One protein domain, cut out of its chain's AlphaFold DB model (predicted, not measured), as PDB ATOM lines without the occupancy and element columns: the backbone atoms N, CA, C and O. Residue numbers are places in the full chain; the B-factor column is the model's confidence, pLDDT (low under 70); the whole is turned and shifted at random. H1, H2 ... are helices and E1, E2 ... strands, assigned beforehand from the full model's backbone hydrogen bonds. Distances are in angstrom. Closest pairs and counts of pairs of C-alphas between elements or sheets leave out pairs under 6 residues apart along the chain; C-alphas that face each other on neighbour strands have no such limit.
ATOM      1  N   SER A   2     197.392 171.640 182.775       79.88
ATOM      2  CA  SER A   2     196.304 171.652 183.766       79.88
ATOM      3  C   SER A   2     194.916 171.844 183.164       79.88
ATOM      4  O   SER A   2     193.982 171.292 183.716       79.88
ATOM      5  N   VAL A   3     194.776 172.503 182.005       88.56
ATOM      6  CA  VAL A   3     193.457 172.691 181.360       88.56
ATOM      7  C   VAL A   3     192.781 171.357 181.057       88.56
ATOM      8  O   VAL A   3     191.661 171.139 181.469       88.56
ATOM      9  N   ILE A   4     193.466 170.405 180.417       91.56
ATOM     10  CA  ILE A   4     192.851 169.094 180.131       91.56
ATOM     11  C   ILE A   4     192.462 168.365 181.425       91.56
ATOM     12  O   ILE A   4     191.448 167.682 181.450       91.56
ATOM     13  N   GLN A   5     193.262 168.487 182.487       92.56
ATOM     14  CA  GLN A   5     192.927 167.864 183.769       92.56
ATOM     15  C   GLN A   5     191.701 168.526 184.404       92.56
ATOM     16  O   GLN A   5     190.839 167.803 184.874       92.56
ATOM     17  N   HIS A   6     191.599 169.853 184.322       94.06
ATOM     18  CA  HIS A   6     190.426 170.624 184.723       94.06
ATOM     19  C   HIS A   6     189.169 170.140 183.981       94.06
ATOM     20  O   HIS A   6     188.201 169.727 184.599       94.06
ATOM     21  N   GLU A   7     189.211 170.048 182.649       94.12
ATOM     22  CA  GLU A   7     188.057 169.555 181.876       94.12
ATOM     23  C   GLU A   7     187.693 168.091 182.203       94.12
ATOM     24  O   GLU A   7     186.533 167.691 182.123       94.12
ATOM     25  N   ILE A   8     188.676 167.253 182.559       94.50
ATOM     26  CA  ILE A   8     188.414 165.873 183.000       94.50
ATOM     27  C   ILE A   8     187.734 165.870 184.368       94.50
ATOM     28  O   ILE A   8     186.759 165.145 184.550       94.50
ATOM     29  N   ASP A   9     188.228 166.668 185.307       95.12
ATOM     30  CA  ASP A   9     187.646 166.852 186.634       95.12
ATOM     31  C   ASP A   9     186.177 167.302 186.523       95.12
ATOM     32  O   ASP A   9     185.310 166.768 187.224       95.12
ATOM     33  N   GLU A  10     185.860 168.164 185.550       94.38
ATOM     34  CA  GLU A  10     184.477 168.513 185.227       94.38
ATOM     35  C   GLU A  10     183.640 167.312 184.798       94.38
ATOM     36  O   GLU A  10     182.605 167.019 185.395       94.38
ATOM     37  N   VAL A  11     184.100 166.558 183.800       94.81
ATOM     38  CA  VAL A  11     183.386 165.363 183.320       94.81
ATOM     39  C   VAL A  11     183.172 164.338 184.440       94.81
ATOM     40  O   VAL A  11     182.157 163.638 184.446       94.81
ATOM     41  N   LEU A  12     184.101 164.248 185.396       94.88
ATOM     42  CA  LEU A  12     183.995 163.350 186.546       94.88
ATOM     43  C   LEU A  12     182.999 163.837 187.609       94.88
ATOM     44  O   LEU A  12     182.598 163.032 188.452       94.88
ATOM     45  N   GLY A  13     182.544 165.088 187.546       93.69
ATOM     46  CA  GLY A  13     181.478 165.624 188.392       93.69
ATOM     47  C   GLY A  13     181.935 166.612 189.466       93.69
ATOM     48  O   GLY A  13     181.166 166.881 190.389       93.69
ATOM     49  N   ILE A  14     183.155 167.151 189.368       95.44
ATOM     50  CA  ILE A  14     183.573 168.349 190.119       95.44
ATOM     51  C   ILE A  14     183.585 169.572 189.180       95.44
ATOM     52  O   ILE A  14     183.117 169.457 188.053       95.44
ATOM     53  N   GLY A  15     183.992 170.769 189.616       93.19
ATOM     54  CA  GLY A  15     184.029 171.933 188.713       93.19
ATOM     55  C   GLY A  15     182.663 172.381 188.187       93.19
ATOM     56  O   GLY A  15     181.644 172.204 188.866       93.19
ATOM     57  N   GLY A  16     182.617 172.935 186.972       88.12
ATOM     58  CA  GLY A  16     181.390 173.424 186.339       88.12
ATOM     59  C   GLY A  16     180.275 172.384 186.234       88.12
ATOM     60  O   GLY A  16     179.138 172.655 186.614       88.12
ATOM     61  N   SER A  17     180.583 171.148 185.839       86.06
ATOM     62  CA  SER A  17     179.584 170.062 185.819       86.06
ATOM     63  C   SER A  17     179.188 169.567 187.221       86.06
ATOM     64  O   SER A  17     178.126 168.964 187.390       86.06
ATOM     65  N   GLY A  18     180.002 169.857 188.240       87.38
ATOM     66  CA  GLY A  18     179.716 169.571 189.643       87.38
ATOM     67  C   GLY A  18     178.749 170.549 190.318       87.38
ATOM     68  O   GLY A  18     178.334 170.278 191.444       87.38
ATOM     69  N   SER A  19     178.362 171.652 189.663       87.88
ATOM     70  CA  SER A  19     177.481 172.689 190.225       87.88
ATOM     71  C   SER A  19     176.624 173.361 189.151       87.88
ATOM     72  O   SER A  19     177.157 173.976 188.236       87.88
ATOM     73  N   VAL A  20     175.299 173.400 189.319       81.06
ATOM     74  CA  VAL A  20     174.386 174.056 188.347       81.06
ATOM     75  C   VAL A  20     173.915 175.454 188.762       81.06
ATOM     76  O   VAL A  20     172.951 175.973 188.197       81.06
ATOM     77  N   LEU A  21     174.575 176.105 189.731       83.56
ATOM     78  CA  LEU A  21     174.177 177.433 190.243       83.56
ATOM     79  C   LEU A  21     173.991 178.514 189.156       83.56
ATOM     80  O   LEU A  21     173.241 179.466 189.369       83.56
ATOM     81  N   ASN A  22     174.657 178.394 188.005       74.69
ATOM     82  CA  ASN A  22     174.562 179.315 186.867       74.69
ATOM     83  C   ASN A  22     173.931 178.694 185.611       74.69
ATOM     84  O   ASN A  22     173.866 179.362 184.576       74.69
ATOM     85  N   THR A  23     173.477 177.442 185.663       69.69
ATOM     86  CA  THR A  23     172.911 176.765 184.496       69.69
ATOM     87  C   THR A  23     171.424 177.080 184.373       69.69
ATOM     88  O   THR A  23     170.688 177.120 185.359       69.69
ATOM     89  N   VAL A  24     170.955 177.303 183.144       59.16
ATOM     90  CA  VAL A  24     169.525 177.495 182.883       59.16
ATOM     91  C   VAL A  24     168.794 176.201 183.265       59.16
ATOM     92  O   VAL A  24     169.155 175.150 182.734       59.16
ATOM     93  N   PRO A  25     167.760 176.254 184.125       58.91
ATOM     94  CA  PRO A  25     166.921 175.103 184.430       58.91
ATOM     95  C   PRO A  25     166.379 174.476 183.143       58.91
ATOM     96  O   PRO A  25     165.450 175.004 182.521       58.91
ATOM     97  N   THR A  26     166.924 173.339 182.719       53.56
ATOM     98  CA  THR A  26     166.289 172.536 181.677       53.56
ATOM     99  C   THR A  26     164.971 172.032 182.252       53.56
ATOM    100  O   THR A  26     164.939 171.288 183.232       53.56
ATOM    101  N   HIS A  27     163.864 172.491 181.662       59.72
ATOM    102  CA  HIS A  27     162.489 172.219 182.105       59.72
ATOM    103  C   HIS A  27     162.034 172.936 183.388       59.72
ATOM    104  O   HIS A  27     161.083 172.493 184.025       59.72
ATOM    105  N   GLY A  28     162.659 174.062 183.754       56.94
ATOM    106  CA  GLY A  28     162.179 174.887 184.875       56.94
ATOM    107  C   GLY A  28     162.433 174.293 186.265       56.94
ATOM    108  O   GLY A  28     161.868 174.790 187.233       56.94
ATOM    109  N   GLN A  29     163.276 173.260 186.363       58.72
ATOM    110  CA  GLN A  29     163.698 172.651 187.624       58.72
ATOM    111  C   GLN A  29     165.158 172.998 187.929       58.72
ATOM    112  O   GLN A  29     166.031 172.820 187.080       58.72
ATOM    113  N   SER A  30     165.425 173.482 189.141       65.12
ATOM    114  CA  SER A  30     166.787 173.595 189.667       65.12
ATOM    115  C   SER A  30     167.252 172.209 190.097       65.12
ATOM    116  O   SER A  30     166.675 171.617 191.010       65.12
ATOM    117  N   TYR A  31     168.269 171.680 189.425       72.94
ATOM    118  CA  TYR A  31     168.928 170.450 189.852       72.94
ATOM    119  C   TYR A  31     169.997 170.783 190.902       72.94
ATOM    120  O   TYR A  31     170.415 171.929 191.028       72.94
ATOM    121  N   ILE A  32     170.396 169.791 191.686       82.12
ATOM    122  CA  ILE A  32     171.542 169.865 192.596       82.12
ATOM    123  C   ILE A  32     172.571 168.899 192.021       82.12
ATOM    124  O   ILE A  32     172.222 167.748 191.750       82.12
ATOM    125  N   GLN A  33     173.796 169.366 191.796       89.62
ATOM    126  CA  GLN A  33     174.899 168.526 191.325       89.62
ATOM    127  C   GLN A  33     175.771 168.039 192.494       89.62
ATOM    128  O   GLN A  33     175.578 168.483 193.630       89.62
ATOM    129  N   PRO A  34     176.720 167.111 192.271       93.25
ATOM    130  CA  PRO A  34     177.476 166.512 193.366       93.25
ATOM    131  C   PRO A  34     178.180 167.511 194.300       93.25
ATOM    132  O   PRO A  34     178.103 167.329 195.514       93.25
ATOM    133  N   LEU A  35     178.805 168.586 193.795       94.19
ATOM    134  CA  LEU A  35     179.487 169.572 194.655       94.19
ATOM    135  C   LEU A  35     178.539 170.524 195.382       94.19
ATOM    136  O   LEU A  35     178.904 171.061 196.430       94.19
ATOM    137  N   ASP A  36     177.320 170.705 194.884       92.69
ATOM    138  CA  ASP A  36     176.311 171.547 195.531       92.69
ATOM    139  C   ASP A  36     175.927 171.002 196.921       92.69
ATOM    140  O   ASP A  36     175.589 171.770 197.820       92.69
ATOM    141  N   LEU A  37     176.069 169.690 197.146       93.56
ATOM    142  CA  LEU A  37     175.875 169.046 198.454       93.56
ATOM    143  C   LEU A  37     176.950 169.422 199.490       93.56
ATOM    144  O   LEU A  37     176.746 169.250 200.694       93.56
ATOM    145  N   PHE A  38     178.088 169.937 199.026       96.94
ATOM    146  CA  PHE A  38     179.270 170.237 199.832       96.94
ATOM    147  C   PHE A  38     179.614 171.732 199.850       96.94
ATOM    148  O   PHE A  38     180.734 172.115 200.191       96.94
ATOM    149  N   ARG A  39     178.656 172.585 199.473       96.38
ATOM    150  CA  ARG A  39     178.827 174.032 199.336       96.38
ATOM    151  C   ARG A  39     178.248 174.784 200.532       96.38
ATOM    152  O   ARG A  39     177.036 174.793 200.749       96.38
ATOM    153  N   TYR A  40     179.106 175.481 201.274       98.19
ATOM    154  CA  TYR A  40     178.745 176.143 202.531       98.19
ATOM    155  C   TYR A  40     179.184 177.610 202.589       98.19
ATOM    156  O   TYR A  40     180.121 178.029 201.916       98.19
ATOM    157  N   ALA A  41     178.485 178.395 203.410       98.12
ATOM    158  CA  ALA A  41     178.846 179.756 203.821       98.12
ATOM    159  C   ALA A  41     179.261 179.831 205.306       98.12
ATOM    160  O   ALA A  41     179.668 180.886 205.788       98.12
ATOM    161  N   GLY A  42     179.120 178.726 206.040       98.25
ATOM    162  CA  GLY A  42     179.372 178.606 207.471       98.25
ATOM    163  C   GLY A  42     178.987 177.215 207.976       98.25
ATOM    164  O   GLY A  42     178.372 176.431 207.248       98.25
ATOM    165  N   ALA A  43     179.283 176.926 209.245       98.44
ATOM    166  CA  ALA A  43     178.867 175.678 209.881       98.44
ATOM    167  C   ALA A  43     177.345 175.490 209.766       98.44
ATOM    168  O   ALA A  43     176.561 176.366 210.139       98.44
ATOM    169  N   HIS A  44     176.943 174.343 209.226       97.75
ATOM    170  CA  HIS A  44     175.569 173.939 208.932       97.75
ATOM    171  C   HIS A  44     174.785 174.952 208.080       97.75
ATOM    172  O   HIS A  44     173.556 174.985 208.130       97.75
ATOM    173  N   THR A  45     175.483 175.788 207.306       97.94
ATOM    174  CA  THR A  45     174.891 176.866 206.508       97.94
ATOM    175  C   THR A  45     175.250 176.670 205.034       97.94
ATOM    176  O   THR A  45     176.346 177.061 204.629       97.94
ATOM    177  N   PRO A  46     174.369 176.061 204.218       95.31
ATOM    178  CA  PRO A  46     174.602 175.902 202.785       95.31
ATOM    179  C   PRO A  46     174.650 177.247 202.052       95.31
ATOM    180  O   PRO A  46     173.988 178.203 202.462       95.31
ATOM    181  N   SER A  47     175.387 177.320 200.944       93.56
ATOM    182  CA  SER A  47     175.439 178.514 200.087       93.56
ATOM    183  C   SER A  47     174.908 178.182 198.697       93.56
ATOM    184  O   SER A  47     175.552 177.452 197.970       93.56
ATOM    185  N   PHE A  48     173.746 178.703 198.299       89.75
ATOM    186  CA  PHE A  48     173.163 178.470 196.963       89.75
ATOM    187  C   PHE A  48     172.872 179.798 196.266       89.75
ATOM    188  O   PHE A  48     171.724 180.174 196.035       89.75
ATOM    189  N   THR A  49     173.922 180.573 196.004       88.88
ATOM    190  CA  THR A  49     173.806 181.913 195.424       88.88
ATOM    191  C   THR A  49     174.946 182.217 194.464       88.88
ATOM    192  O   THR A  49     176.094 181.853 194.695       88.88
ATOM    193  N   THR A  50     174.634 182.951 193.400       90.94
ATOM    194  CA  THR A  50     175.600 183.467 192.422       90.94
ATOM    195  C   THR A  50     176.084 184.881 192.758       90.94
ATOM    196  O   THR A  50     176.736 185.531 191.945       90.94
ATOM    197  N   SER A  51     175.766 185.402 193.950       93.12
ATOM    198  CA  SER A  51     176.229 186.728 194.365       93.12
ATOM    199  C   SER A  51     177.756 186.774 194.457       93.12
ATOM    200  O   SER A  51     178.361 185.983 195.182       93.12
ATOM    201  N   GLY A  52     178.376 187.756 193.798       93.25
ATOM    202  CA  GLY A  52     179.832 187.939 193.795       93.25
ATOM    203  C   GLY A  52     180.456 188.274 195.152       93.25
ATOM    204  O   GLY A  52     181.674 188.256 195.284       93.25
ATOM    205  N   THR A  53     179.640 188.586 196.161       94.31
ATOM    206  CA  THR A  53     180.077 188.887 197.533       94.31
ATOM    207  C   THR A  53     179.708 187.799 198.539       94.31
ATOM    208  O   THR A  53     179.949 187.968 199.733       94.31
ATOM    209  N   ALA A  54     179.083 186.708 198.092       94.81
ATOM    210  CA  ALA A  54     178.715 185.619 198.982       94.81
ATOM    211  C   ALA A  54     179.942 184.816 199.419       94.81
ATOM    212  O   ALA A  54     180.852 184.561 198.634       94.81
ATOM    213  N   THR A  55     179.922 184.355 200.665       97.12
ATOM    214  CA  THR A  55     180.816 183.290 201.117       97.12
ATOM    215  C   THR A  55     180.308 181.962 200.567       97.12
ATOM    216  O   THR A  55     179.122 181.638 200.680       97.12
ATOM    217  N   SER A  56     181.197 181.210 199.933       96.81
ATOM    218  CA  SER A  56     180.880 179.945 199.279       96.81
ATOM    219  C   SER A  56     182.160 179.127 199.223       96.81
ATOM    220  O   SER A  56     183.120 179.547 198.583       96.81
ATOM    221  N   TYR A  57     182.205 178.001 199.926       98.31
ATOM    222  CA  TYR A  57     183.380 177.135 199.977       98.31
ATOM    223  C   TYR A  57     183.001 175.660 200.041       98.31
ATOM    224  O   TYR A  57     181.901 175.295 200.468       98.31
ATOM    225  N   PHE A  58     183.931 174.818 199.602       98.31
ATOM    226  CA  PHE A  58     183.831 173.370 199.666       98.31
ATOM    227  C   PHE A  58     184.158 172.873 201.077       98.31
ATOM    228  O   PHE A  58     185.164 173.264 201.680       98.31
ATOM    229  N   SER A  59     183.297 172.011 201.611       98.56
ATOM    230  CA  SER A  59     183.438 171.423 202.940       98.56
ATOM    231  C   SER A  59     182.760 170.059 203.021       98.56
ATOM    232  O   SER A  59     181.630 169.888 202.563       98.56
ATOM    233  N   ILE A  60     183.431 169.097 203.658       98.06
ATOM    234  CA  ILE A  60     182.938 167.718 203.829       98.06
ATOM    235  C   ILE A  60     182.436 167.420 205.248       98.06
ATOM    236  O   ILE A  60     181.999 166.307 205.523       98.06
ATOM    237  N   ASP A  61     182.496 168.395 206.157       98.12
ATOM    238  CA  ASP A  61     182.120 168.249 207.570       98.12
ATOM    239  C   ASP A  61     180.943 169.155 207.962       98.12
ATOM    240  O   ASP A  61     180.817 169.605 209.100       98.12
ATOM    241  N   GLY A  62     180.059 169.422 206.997       97.75
ATOM    242  CA  GLY A  62     178.880 170.257 207.205       97.75
ATOM    243  C   GLY A  62     179.204 171.748 207.289       97.75
ATOM    244  O   GLY A  62     178.478 172.483 207.951       97.75
ATOM    245  N   GLY A  63     180.291 172.206 206.662       98.31
ATOM    246  CA  GLY A  63     180.676 173.616 206.626       98.31
ATOM    247  C   GLY A  63     181.529 174.069 207.808       98.31
ATOM    248  O   GLY A  63     181.754 175.269 207.947       98.31
ATOM    249  N   VAL A  64     181.991 173.160 208.673       98.50
ATOM    250  CA  VAL A  64     182.827 173.509 209.834       98.50
ATOM    251  C   VAL A  64     184.233 173.907 209.385       98.50
ATOM    252  O   VAL A  64     184.780 174.888 209.891       98.50
ATOM    253  N   THR A  65     184.800 173.194 208.411       98.19
ATOM    254  CA  THR A  65     186.092 173.518 207.797       98.19
ATOM    255  C   THR A  65     185.927 174.013 206.366       98.19
ATOM    256  O   THR A  65     185.146 173.465 205.590       98.19
ATOM    257  N   ASN A  66     186.678 175.058 206.012       98.19
ATOM    258  CA  ASN A  66     186.818 175.521 204.634       98.19
ATOM    259  C   ASN A  66     188.027 174.821 204.001       98.19
ATOM    260  O   ASN A  66     189.158 175.054 204.428       98.19
ATOM    261  N   ILE A  67     187.775 173.946 203.025       98.25
ATOM    262  CA  ILE A  67     188.827 173.241 202.282       98.25
ATOM    263  C   ILE A  67     189.364 174.137 201.167       98.25
ATOM    264  O   ILE A  67     190.577 174.263 201.002       98.25
ATOM    265  N   VAL A  68     188.458 174.733 200.391       98.12
ATOM    266  CA  VAL A  68     188.772 175.690 199.330       98.12
ATOM    267  C   VAL A  68     187.539 176.532 199.009       98.12
ATOM    268  O   VAL A  68     186.417 176.021 198.996       98.12
ATOM    269  N   ASP A  69     187.739 177.817 198.722       98.00
ATOM    270  CA  ASP A  69     186.655 178.697 198.288       98.00
ATOM    271  C   ASP A  69     186.186 178.334 196.875       98.00
ATOM    272  O   ASP A  69     186.986 177.994 196.000       98.00
ATOM    273  N   PHE A  70     184.883 178.450 196.640       97.12
ATOM    274  CA  PHE A  70     184.303 178.395 195.307       97.12
ATOM    275  C   PHE A  70     184.409 179.750 194.610       97.12
ATOM    276  O   PHE A  70     184.367 180.816 195.228       97.12
ATOM    277  N   ASN A  71     184.477 179.717 193.285       95.56
ATOM    278  CA  ASN A  71     184.388 180.900 192.458       95.56
ATOM    279  C   ASN A  71     182.996 181.546 192.554       95.56
ATOM    280  O   ASN A  71     181.973 180.909 192.328       95.56
ATOM    281  N   GLN A  72     182.975 182.847 192.850       94.69
ATOM    282  CA  GLN A  72     181.771 183.686 192.825       94.69
ATOM    283  C   GLN A  72     181.835 184.763 191.725       94.69
ATOM    284  O   GLN A  72     181.018 185.680 191.683       94.69
ATOM    285  N   ASN A  73     182.807 184.678 190.815       92.25
ATOM    286  CA  ASN A  73     182.883 185.533 189.639       92.25
ATOM    287  C   ASN A  73     182.092 184.909 188.488       92.25
ATOM    288  O   ASN A  73     182.438 183.835 188.000       92.25
ATOM    289  N   SER A  74     181.099 185.638 187.978       89.44
ATOM    290  CA  SER A  74     180.221 185.190 186.891       89.44
ATOM    291  C   SER A  74     180.914 184.948 185.541       89.44
ATOM    292  O   SER A  74     180.235 184.629 184.570       89.44
ATOM    293  N   LYS A  75     182.228 185.184 185.435       88.50
ATOM    294  CA  LYS A  75     183.032 184.919 184.232       88.50
ATOM    295  C   LYS A  75     183.559 183.484 184.135       88.50
ATOM    296  O   LYS A  75     184.021 183.123 183.060       88.50
ATOM    297  N   GLY A  76     183.547 182.734 185.232       88.88
ATOM    298  CA  GLY A  76     183.937 181.324 185.278       88.88
ATOM    299  C   GLY A  76     182.834 180.487 185.910       88.88
ATOM    300  O   GLY A  76     181.783 181.022 186.289       88.88
ATOM    301  N   ASP A  77     183.083 179.193 186.055       91.81
ATOM    302  CA  ASP A  77     182.101 178.291 186.630       91.81
ATOM    303  C   ASP A  77     182.067 178.403 188.149       91.81
ATOM    304  O   ASP A  77     183.082 178.596 188.817       91.81
ATOM    305  N   TYR A  78     180.869 178.339 188.729       93.44
ATOM    306  CA  TYR A  78     180.708 178.504 190.180       93.44
ATOM    307  C   TYR A  78     181.164 177.268 190.958       93.44
ATOM    308  O   TYR A  78     181.329 177.339 192.177       93.44
ATOM    309  N   GLY A  79     181.330 176.129 190.282       94.00
ATOM    310  CA  GLY A  79     181.887 174.904 190.854       94.00
ATOM    311  C   GLY A  79     183.416 174.864 190.884       94.00
ATOM    312  O   GLY A  79     183.973 173.942 191.472       94.00
ATOM    313  N   ASP A  80     184.082 175.865 190.310       95.56
ATOM    314  CA  ASP A  80     185.539 175.963 190.311       95.56
ATOM    315  C   ASP A  80     186.096 176.556 191.603       95.56
ATOM    316  O   ASP A  80     185.426 177.299 192.324       95.56
ATOM    317  N   TRP A  81     187.378 176.302 191.857       96.38
ATOM    318  CA  TRP A  81     188.097 176.816 193.016       96.38
ATOM    319  C   TRP A  81     188.576 178.256 192.823       96.38
ATOM    320  O   TRP A  81     189.256 178.575 191.845       96.38
ATOM    321  N   ALA A  82     188.334 179.107 193.817       95.44
ATOM    322  CA  ALA A  82     188.889 180.450 193.938       95.44
ATOM    323  C   ALA A  82     189.992 180.492 195.003       95.44
ATOM    324  O   ALA A  82     189.785 180.922 196.131       95.44
ATOM    325  N   SER A  83     191.195 180.060 194.637       91.50
ATOM    326  CA  SER A  83     192.327 179.938 195.560       91.50
ATOM    327  C   SER A  83     193.629 180.493 194.987       91.50
ATOM    328  O   SER A  83     193.799 180.650 193.775       91.50
ATOM    329  N   SER A  84     194.555 180.819 195.890       89.19
ATOM    330  CA  SER A  84     195.935 181.193 195.582       89.19
ATOM    331  C   SER A  84     196.863 180.547 196.624       89.19
ATOM    332  O   SER A  84     196.720 180.857 197.809       89.19
ATOM    333  N   PRO A  85     197.800 179.657 196.238       90.50
ATOM    334  CA  PRO A  85     198.089 179.215 194.871       90.50
ATOM    335  C   PRO A  85     196.924 178.437 194.250       90.50
ATOM    336  O   PRO A  85     196.099 177.874 194.961       90.50
ATOM    337  N   CYS A  86     196.865 178.415 192.920       92.62
ATOM    338  CA  CYS A  86     195.780 177.745 192.216       92.62
ATOM    339  C   CYS A  86     195.929 176.227 192.264       92.62
ATOM    340  O   CYS A  86     197.048 175.698 192.257       92.62
ATOM    341  N   HIS A  87     194.795 175.543 192.205       94.88
ATOM    342  CA  HIS A  87     194.696 174.098 192.036       94.88
ATOM    343  C   HIS A  87     194.221 173.762 190.620       94.88
ATOM    344  O   HIS A  87     193.958 174.669 189.834       94.88
ATOM    345  N   VAL A  88     194.189 172.482 190.253       95.31
ATOM    346  CA  VAL A  88     193.843 172.049 188.889       95.31
ATOM    347  C   VAL A  88     192.454 172.558 188.493       95.31
ATOM    348  O   VAL A  88     192.328 173.158 187.427       95.31
ATOM    349  N   GLN A  89     191.471 172.458 189.388       95.56
ATOM    350  CA  GLN A  89     190.097 172.908 189.142       95.56
ATOM    351  C   GLN A  89     189.872 174.399 189.479       95.56
ATOM    352  O   GLN A  89     188.786 174.817 189.869       95.56
ATOM    353  N   SER A  90     190.907 175.243 189.401       94.88
ATOM    354  CA  SER A  90     190.741 176.690 189.599       94.88
ATOM    355  C   SER A  90     190.081 177.366 188.397       94.88
ATOM    356  O   SER A  90     190.441 177.082 187.260       94.88
ATOM    357  N   TRP A  91     189.214 178.353 188.656       93.00
ATOM    358  CA  TRP A  91     188.435 179.074 187.625       93.00
ATOM    359  C   TRP A  91     189.278 179.913 186.653       93.00
ATOM    360  O   TRP A  91     188.787 180.444 185.658       93.00
ATOM    361  N   GLN A  92     190.552 180.116 186.985       90.19
ATOM    362  CA  GLN A  92     191.487 180.932 186.228       90.19
ATOM    363  C   GLN A  92     192.739 180.133 185.880       90.19
ATOM    364  O   GLN A  92     193.203 179.280 186.638       90.19
ATOM    365  N   LEU A  93     193.332 180.477 184.738       86.62
ATOM    366  CA  LEU A  93     194.636 179.964 184.346       86.62
ATOM    367  C   LEU A  93     195.718 180.538 185.256       86.62
ATOM    368  O   LEU A  93     195.831 181.755 185.413       86.62
ATOM    369  N   CYS A  94     196.559 179.658 185.791       84.50
ATOM    370  CA  CYS A  94     197.627 180.045 186.696       84.50
ATOM    371  C   CYS A  94     198.977 179.511 186.232       84.50
ATOM    372  O   CYS A  94     199.081 178.447 185.625       84.50
ATOM    373  N   SER A  95     200.028 180.273 186.526       85.44
ATOM    374  CA  SER A  95     201.398 179.949 186.112       85.44
ATOM    375  C   SER A  95     202.107 178.974 187.059       85.44
ATOM    376  O   SER A  95     203.235 178.569 186.780       85.44
ATOM    377  N   ASN A  96     201.496 178.624 188.198       86.00
ATOM    378  CA  ASN A  96     202.076 177.665 189.132       86.00
ATOM    379  C   ASN A  96     201.923 176.227 188.624       86.00
ATOM    380  O   ASN A  96     200.998 175.897 187.888       86.00
ATOM    381  N   SER A  97     202.830 175.349 189.054       86.06
ATOM    382  CA  SER A  97     202.639 173.911 188.854       86.06
ATOM    383  C   SER A  97     201.469 173.436 189.717       86.06
ATOM    384  O   SER A  97     201.414 173.746 190.907       86.06
ATOM    385  N   GLN A  98     200.538 172.712 189.100       90.25
ATOM    386  CA  GLN A  98     199.327 172.171 189.716       90.25
ATOM    387  C   GLN A  98     199.373 170.643 189.604       90.25
ATOM    388  O   GLN A  98     199.822 170.108 188.587       90.25
ATOM    389  N   SER A  99     198.930 169.938 190.640       90.00
ATOM    390  CA  SER A  99     198.870 168.475 190.658       90.00
ATOM    391  C   SER A  99     197.762 167.999 191.584       90.00
ATOM    392  O   SER A  99     197.558 168.592 192.644       90.00
ATOM    393  N   ILE A 100     197.124 166.890 191.224       91.50
ATOM    394  CA  ILE A 100     196.115 166.233 192.055       91.50
ATOM    395  C   ILE A 100     196.808 165.270 193.022       91.50
ATOM    396  O   ILE A 100     197.719 164.529 192.646       91.50
ATOM    397  N   SER A 101     196.373 165.282 194.277       93.06
ATOM    398  CA  SER A 101     196.788 164.332 195.313       93.06
ATOM    399  C   SER A 101     195.604 164.038 196.229       93.06
ATOM    400  O   SER A 101     194.623 164.771 196.206       93.06
ATOM    401  N   LEU A 102     195.695 163.016 197.083       92.88
ATOM    402  CA  LEU A 102     194.599 162.666 198.003       92.88
ATOM    403  C   LEU A 102     194.215 163.791 198.971       92.88
ATOM    404  O   LEU A 102     193.092 163.813 199.460       92.88
ATOM    405  N   SER A 103     195.146 164.703 199.250       93.81
ATOM    406  CA  SER A 103     194.931 165.864 200.111       93.81
ATOM    407  C   SER A 103     194.707 167.165 199.338       93.81
ATOM    408  O   SER A 103     194.586 168.210 199.971       93.81
ATOM    409  N   SER A 104     194.716 167.150 197.997       95.38
ATOM    410  CA  SER A 104     194.334 168.341 197.229       95.38
ATOM    411  C   SER A 104     192.812 168.497 197.239       95.38
ATOM    412  O   SER A 104     192.106 167.501 197.423       95.38
ATOM    413  N   PRO A 105     192.282 169.712 197.016       97.00
ATOM    414  CA  PRO A 105     190.841 169.906 196.940       97.00
ATOM    415  C   PRO A 105     190.158 168.998 195.914       97.00
ATOM    416  O   PRO A 105     189.114 168.442 196.227       97.00
ATOM    417  N   GLU A 106     190.769 168.751 194.750       96.31
ATOM    418  CA  GLU A 106     190.249 167.805 193.749       96.31
ATOM    419  C   GLU A 106     190.192 166.375 194.286       96.31
ATOM    420  O   GLU A 106     189.174 165.704 194.153       96.31
ATOM    421  N   GLY A 107     191.265 165.904 194.933       96.19
ATOM    422  CA  GLY A 107     191.300 164.555 195.490       96.19
ATOM    423  C   GLY A 107     190.266 164.355 196.595       96.19
ATOM    424  O   GLY A 107     189.638 163.300 196.663       96.19
ATOM    425  N   ILE A 108     190.057 165.364 197.441       97.56
ATOM    426  CA  ILE A 108     189.027 165.321 198.485       97.56
ATOM    427  C   ILE A 108     187.627 165.395 197.863       97.56
ATOM    428  O   ILE A 108     186.749 164.636 198.262       97.56
ATOM    429  N   ALA A 109     187.420 166.262 196.871       97.62
ATOM    430  CA  ALA A 109     186.146 166.426 196.179       97.62
ATOM    431  C   ALA A 109     185.716 165.158 195.434       97.62
ATOM    432  O   ALA A 109     184.595 164.695 195.624       97.62
ATOM    433  N   LEU A 110     186.619 164.545 194.663       96.75
ATOM    434  CA  LEU A 110     186.363 163.283 193.966       96.75
ATOM    435  C   LEU A 110     185.997 162.165 194.956       96.75
ATOM    436  O   LEU A 110     185.026 161.445 194.729       96.75
ATOM    437  N   GLN A 111     186.693 162.067 196.093       96.00
ATOM    438  CA  GLN A 111     186.333 161.118 197.156       96.00
ATOM    439  C   GLN A 111     184.967 161.422 197.781       96.00
ATOM    440  O   GLN A 111     184.175 160.507 197.996       96.00
ATOM    441  N   ALA A 112     184.656 162.696 198.034       96.44
ATOM    442  CA  ALA A 112     183.376 163.109 198.605       96.44
ATOM    443  C   ALA A 112     182.184 162.747 197.704       96.44
ATOM    444  O   ALA A 112     181.116 162.404 198.213       96.44
ATOM    445  N   ILE A 113     182.373 162.767 196.380       95.69
ATOM    446  CA  ILE A 113     181.344 162.385 195.400       95.69
ATOM    447  C   ILE A 113     181.389 160.896 195.010       95.69
ATOM    448  O   ILE A 113     180.605 160.463 194.167       95.69
ATOM    449  N   GLY A 114     182.260 160.100 195.643       94.62
ATOM    450  CA  GLY A 114     182.241 158.635 195.567       94.62
ATOM    451  C   GLY A 114     183.322 157.975 194.708       94.62
ATOM    452  O   GLY A 114     183.226 156.774 194.463       94.62
ATOM    453  N   TYR A 115     184.344 158.702 194.248       94.75
ATOM    454  CA  TYR A 115     185.509 158.082 193.613       94.75
ATOM    455  C   TYR A 115     186.493 157.558 194.654       94.75
ATOM    456  O   TYR A 115     186.937 158.285 195.538       94.75
ATOM    457  N   ASP A 116     186.933 156.318 194.474       89.69
ATOM    458  CA  ASP A 116     187.978 155.741 195.306       89.69
ATOM    459  C   ASP A 116     189.362 155.969 194.703       89.69
ATOM    460  O   ASP A 116     189.615 155.736 193.516       89.69
ATOM    461  N   ALA A 117     190.309 156.351 195.556       81.69
ATOM    462  CA  ALA A 117     191.710 156.303 195.191       81.69
ATOM    463  C   ALA A 117     192.145 154.844 195.021       81.69
ATOM    464  O   ALA A 117     192.105 154.051 195.966       81.69
ATOM    465  N   VAL A 118     192.617 154.489 193.827       77.94
ATOM    466  CA  VAL A 118     193.172 153.156 193.588       77.94
ATOM    467  C   VAL A 118     194.500 153.045 194.336       77.94
ATOM    468  O   VAL A 118     195.551 153.460 193.849       77.94
ATOM    469  N   THR A 119     194.463 152.470 195.535       67.88
ATOM    470  CA  THR A 119     195.674 151.921 196.144       67.88
ATOM    471  C   THR A 119     195.989 150.605 195.434       67.88
ATOM    472  O   THR A 119     195.070 149.830 195.156       67.88
ATOM    473  N   PRO A 120     197.252 150.332 195.065       65.12
ATOM    474  CA  PRO A 120     197.597 149.044 194.486       65.12
ATOM    475  C   PRO A 120     197.233 147.955 195.495       65.12
ATOM    476  O   PRO A 120     197.873 147.822 196.538       65.12
ATOM    477  N   VAL A 121     196.179 147.193 195.198       65.31
ATOM    478  CA  VAL A 121     195.787 146.041 196.007       65.31
ATOM    479  C   VAL A 121     196.941 145.037 195.923       65.31
ATOM    480  O   VAL A 121     197.298 144.630 194.810       65.31
ATOM    481  N   PRO A 122     197.565 144.641 197.050       63.22
ATOM    482  CA  PRO A 122     198.545 143.560 197.044       63.22
ATOM    483  C   PRO A 122     197.916 142.328 196.391       63.22
ATOM    484  O   PRO A 122     196.729 142.087 196.615       63.22
ATOM    485  N   LEU A 123     198.680 141.567 195.586       69.69
ATOM    486  CA  LEU A 123     198.169 140.376 194.889       69.69
ATOM    487  C   LEU A 123     197.215 139.596 195.810       69.69
ATOM    488  O   LEU A 123     197.603 139.331 196.954       69.69
ATOM    489  N   PRO A 124     196.009 139.213 195.342       71.44
ATOM    490  CA  PRO A 124     195.062 138.480 196.167       71.44
ATOM    491  C   PRO A 124     195.784 137.317 196.843       71.44
ATOM    492  O   PRO A 124     196.404 136.498 196.159       71.44
ATOM    493  N   GLY A 125     195.731 137.235 198.178       67.44
ATOM    494  CA  GLY A 125     196.396 136.166 198.936       67.44
ATOM    495  C   GLY A 125     196.008 134.760 198.453       67.44
ATOM    496  O   GLY A 125     196.741 133.800 198.673       67.44
ATOM    497  N   SER A 126     194.906 134.646 197.707       72.75
ATOM    498  CA  SER A 126     194.472 133.473 196.951       72.75
ATOM    499  C   SER A 126     195.498 132.951 195.937       72.75
ATOM    500  O   SER A 126     195.584 131.739 195.789       72.75
ATOM    501  N   LEU A 127     196.323 133.782 195.288       74.31
ATOM    502  CA  LEU A 127     197.411 133.301 194.415       74.31
ATOM    503  C   LEU A 127     198.544 132.649 195.219       74.31
ATOM    504  O   LEU A 127     199.071 131.609 194.820       74.31
ATOM    505  N   ILE A 128     198.885 133.214 196.380       78.69
ATOM    506  CA  ILE A 128     199.876 132.637 197.301       78.69
ATOM    507  C   ILE A 128     199.338 131.334 197.910       78.69
ATOM    508  O   ILE A 128     200.055 130.335 197.958       78.69
ATOM    509  N   LEU A 129     198.065 131.296 198.314       79.62
ATOM    510  CA  LEU A 129     197.419 130.079 198.815       79.62
ATOM    511  C   LEU A 129     197.302 128.995 197.738       79.62
ATOM    512  O   LEU A 129     197.571 127.831 198.022       79.62
ATOM    513  N   LEU A 130     196.937 129.361 196.506       85.12
ATOM    514  CA  LEU A 130     196.818 128.422 195.392       85.12
ATOM    515  C   LEU A 130     198.179 127.815 195.043       85.12
ATOM    516  O   LEU A 130     198.299 126.597 194.933       85.12
ATOM    517  N   THR A 131     199.215 128.645 194.913       82.81
ATOM    518  CA  THR A 131     200.577 128.167 194.626       82.81
ATOM    519  C   THR A 131     201.121 127.301 195.761       82.81
ATOM    520  O   THR A 131     201.618 126.208 195.501       82.81
ATOM    521  N   SER A 132     200.944 127.716 197.018       83.38
ATOM    522  CA  SER A 132     201.358 126.929 198.189       83.38
ATOM    523  C   SER A 132     200.612 125.593 198.277       83.38
ATOM    524  O   SER A 132     201.222 124.555 198.535       83.38
ATOM    525  N   GLY A 133     199.306 125.590 197.994       84.19
ATOM    526  CA  GLY A 133     198.481 124.382 197.965       84.19
ATOM    527  C   GLY A 133     198.894 123.407 196.861       84.19
ATOM    528  O   GLY A 133     199.044 122.213 197.118       84.19
ATOM    529  N   LEU A 134     199.152 123.902 195.646       87.19
ATOM    530  CA  LEU A 134     199.612 123.083 194.519       87.19
ATOM    531  C   LEU A 134     201.002 122.479 194.772       87.19
ATOM    532  O   LEU A 134     201.224 121.307 194.458       87.19
ATOM    533  N   ILE A 135     201.918 123.239 195.385       85.94
ATOM    534  CA  ILE A 135     203.237 122.739 195.797       85.94
ATOM    535  C   ILE A 135     203.086 121.646 196.860       85.94
ATOM    536  O   ILE A 135     203.682 120.578 196.717       85.94
ATOM    537  N   GLY A 136     202.250 121.867 197.880       82.69
ATOM    538  CA  GLY A 136     201.977 120.878 198.926       82.69
ATOM    539  C   GLY A 136     201.419 119.563 198.368       82.69
ATOM    540  O   GLY A 136     201.939 118.489 198.673       82.69
ATOM    541  N   ILE A 137     200.427 119.629 197.473       82.50
ATOM    542  CA  ILE A 137     199.860 118.448 196.793       82.50
ATOM    543  C   ILE A 137     200.918 117.747 195.927       82.50
ATOM    544  O   ILE A 137     201.009 116.516 195.919       82.50
ATOM    545  N   GLY A 138     201.742 118.519 195.212       79.19
ATOM    546  CA  GLY A 138     202.843 117.999 194.405       79.19
ATOM    547  C   GLY A 138     203.888 117.255 195.241       79.19
ATOM    548  O   GLY A 138     204.336 116.184 194.838       79.19
ATOM    549  N   MET A 139     204.245 117.771 196.420       78.38
ATOM    550  CA  MET A 139     205.181 117.120 197.345       78.38
ATOM    551  C   MET A 139     204.608 115.822 197.931       78.38
ATOM    552  O   MET A 139     205.313 114.814 197.961       78.38
ATOM    553  N   ILE A 140     203.321 115.790 198.295       76.38
ATOM    554  CA  ILE A 140     202.650 114.576 198.798       76.38
ATOM    555  C   ILE A 140     202.651 113.462 197.739       76.38
ATOM    556  O   ILE A 140     202.938 112.306 198.049       76.38
ATOM    557  N   ARG A 141     202.406 113.800 196.465       68.94
ATOM    558  CA  ARG A 141     202.411 112.822 195.359       68.94
ATOM    559  C   ARG A 141     203.780 112.190 195.091       68.94
ATOM    560  O   ARG A 141     203.839 111.084 194.566       68.94
ATOM    561  N   ARG A 142     204.874 112.867 195.445       59.97
ATOM    562  CA  ARG A 142     206.252 112.408 195.192       59.97
ATOM    563  C   ARG A 142     206.749 111.379 196.200       59.97
ATOM    564  O   ARG A 142     207.600 110.569 195.857       59.97
ATOM    565  N   HIS A 143     206.203 111.386 197.412       60.25
ATOM    566  CA  HIS A 143     206.574 110.443 198.467       60.25
ATOM    567  C   HIS A 143     205.768 109.131 198.443       60.25
ATOM    568  O   HIS A 143     206.080 108.219 199.199       60.25
ATOM    569  N   GLY A 144     204.750 109.016 197.581       57.91
ATOM    570  CA  GLY A 144     203.838 107.866 197.533       57.91
ATOM    571  C   GLY A 144     204.126 106.803 196.465       57.91
ATOM    572  O   GLY A 144     203.312 105.897 196.321       57.91
ATOM    573  N   VAL A 145     205.224 106.891 195.700       59.12
ATOM    574  CA  VAL A 145     205.568 105.893 194.665       59.12
ATOM    575  C   VAL A 145     206.777 105.065 195.126       59.12
ATOM    576  O   VAL A 145     207.905 105.550 195.023       59.12
TER     577      VAL A 145
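This is residues 2 to 145 of the 150 residues of an uncharacterized protein of Chromatiales bacterium 21-64-14 (UniProt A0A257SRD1). Little regular structure: a head mostly of loops, holding H1, H2, E1 and H3, from which one arm, residues 118 to 145 with H4, sticks out. The 144 printed residues, 46 in four named helices and one strand (H1, H2, E1, H3, H4), are mostly helix by class. The whole is extended, radius of gyration of the C-alphas 23.3 A; the arm makes the length of its 86 by 37 by 31 A.

From C-alpha 2 at (196.304, 171.652, 183.766), follow H1, residues 2 to 12, 15.1 A. Then find H2, 34 to 38; E1, 39 to 42; H3, 105 to 112; and H4, 125 to 142, 26.0 A, ending at (206.252, 112.408, 195.192).

H1 and H3 are close but not clearly touching; their closest C-alphas, Asp 9 and Glu 106, are 7.6 A apart. E1 pairs with no named strand. H4 is apart from H3. H2 has 0 of 1 O i to N i+4 pairs within hydrogen-bond range, 1 of 2 for i+3.

The printed part has no cut. Long links join H1 to H2, E1 to H3 and H3 to H4. Confidence is under 70 at 19 residues, among them 23 to 30.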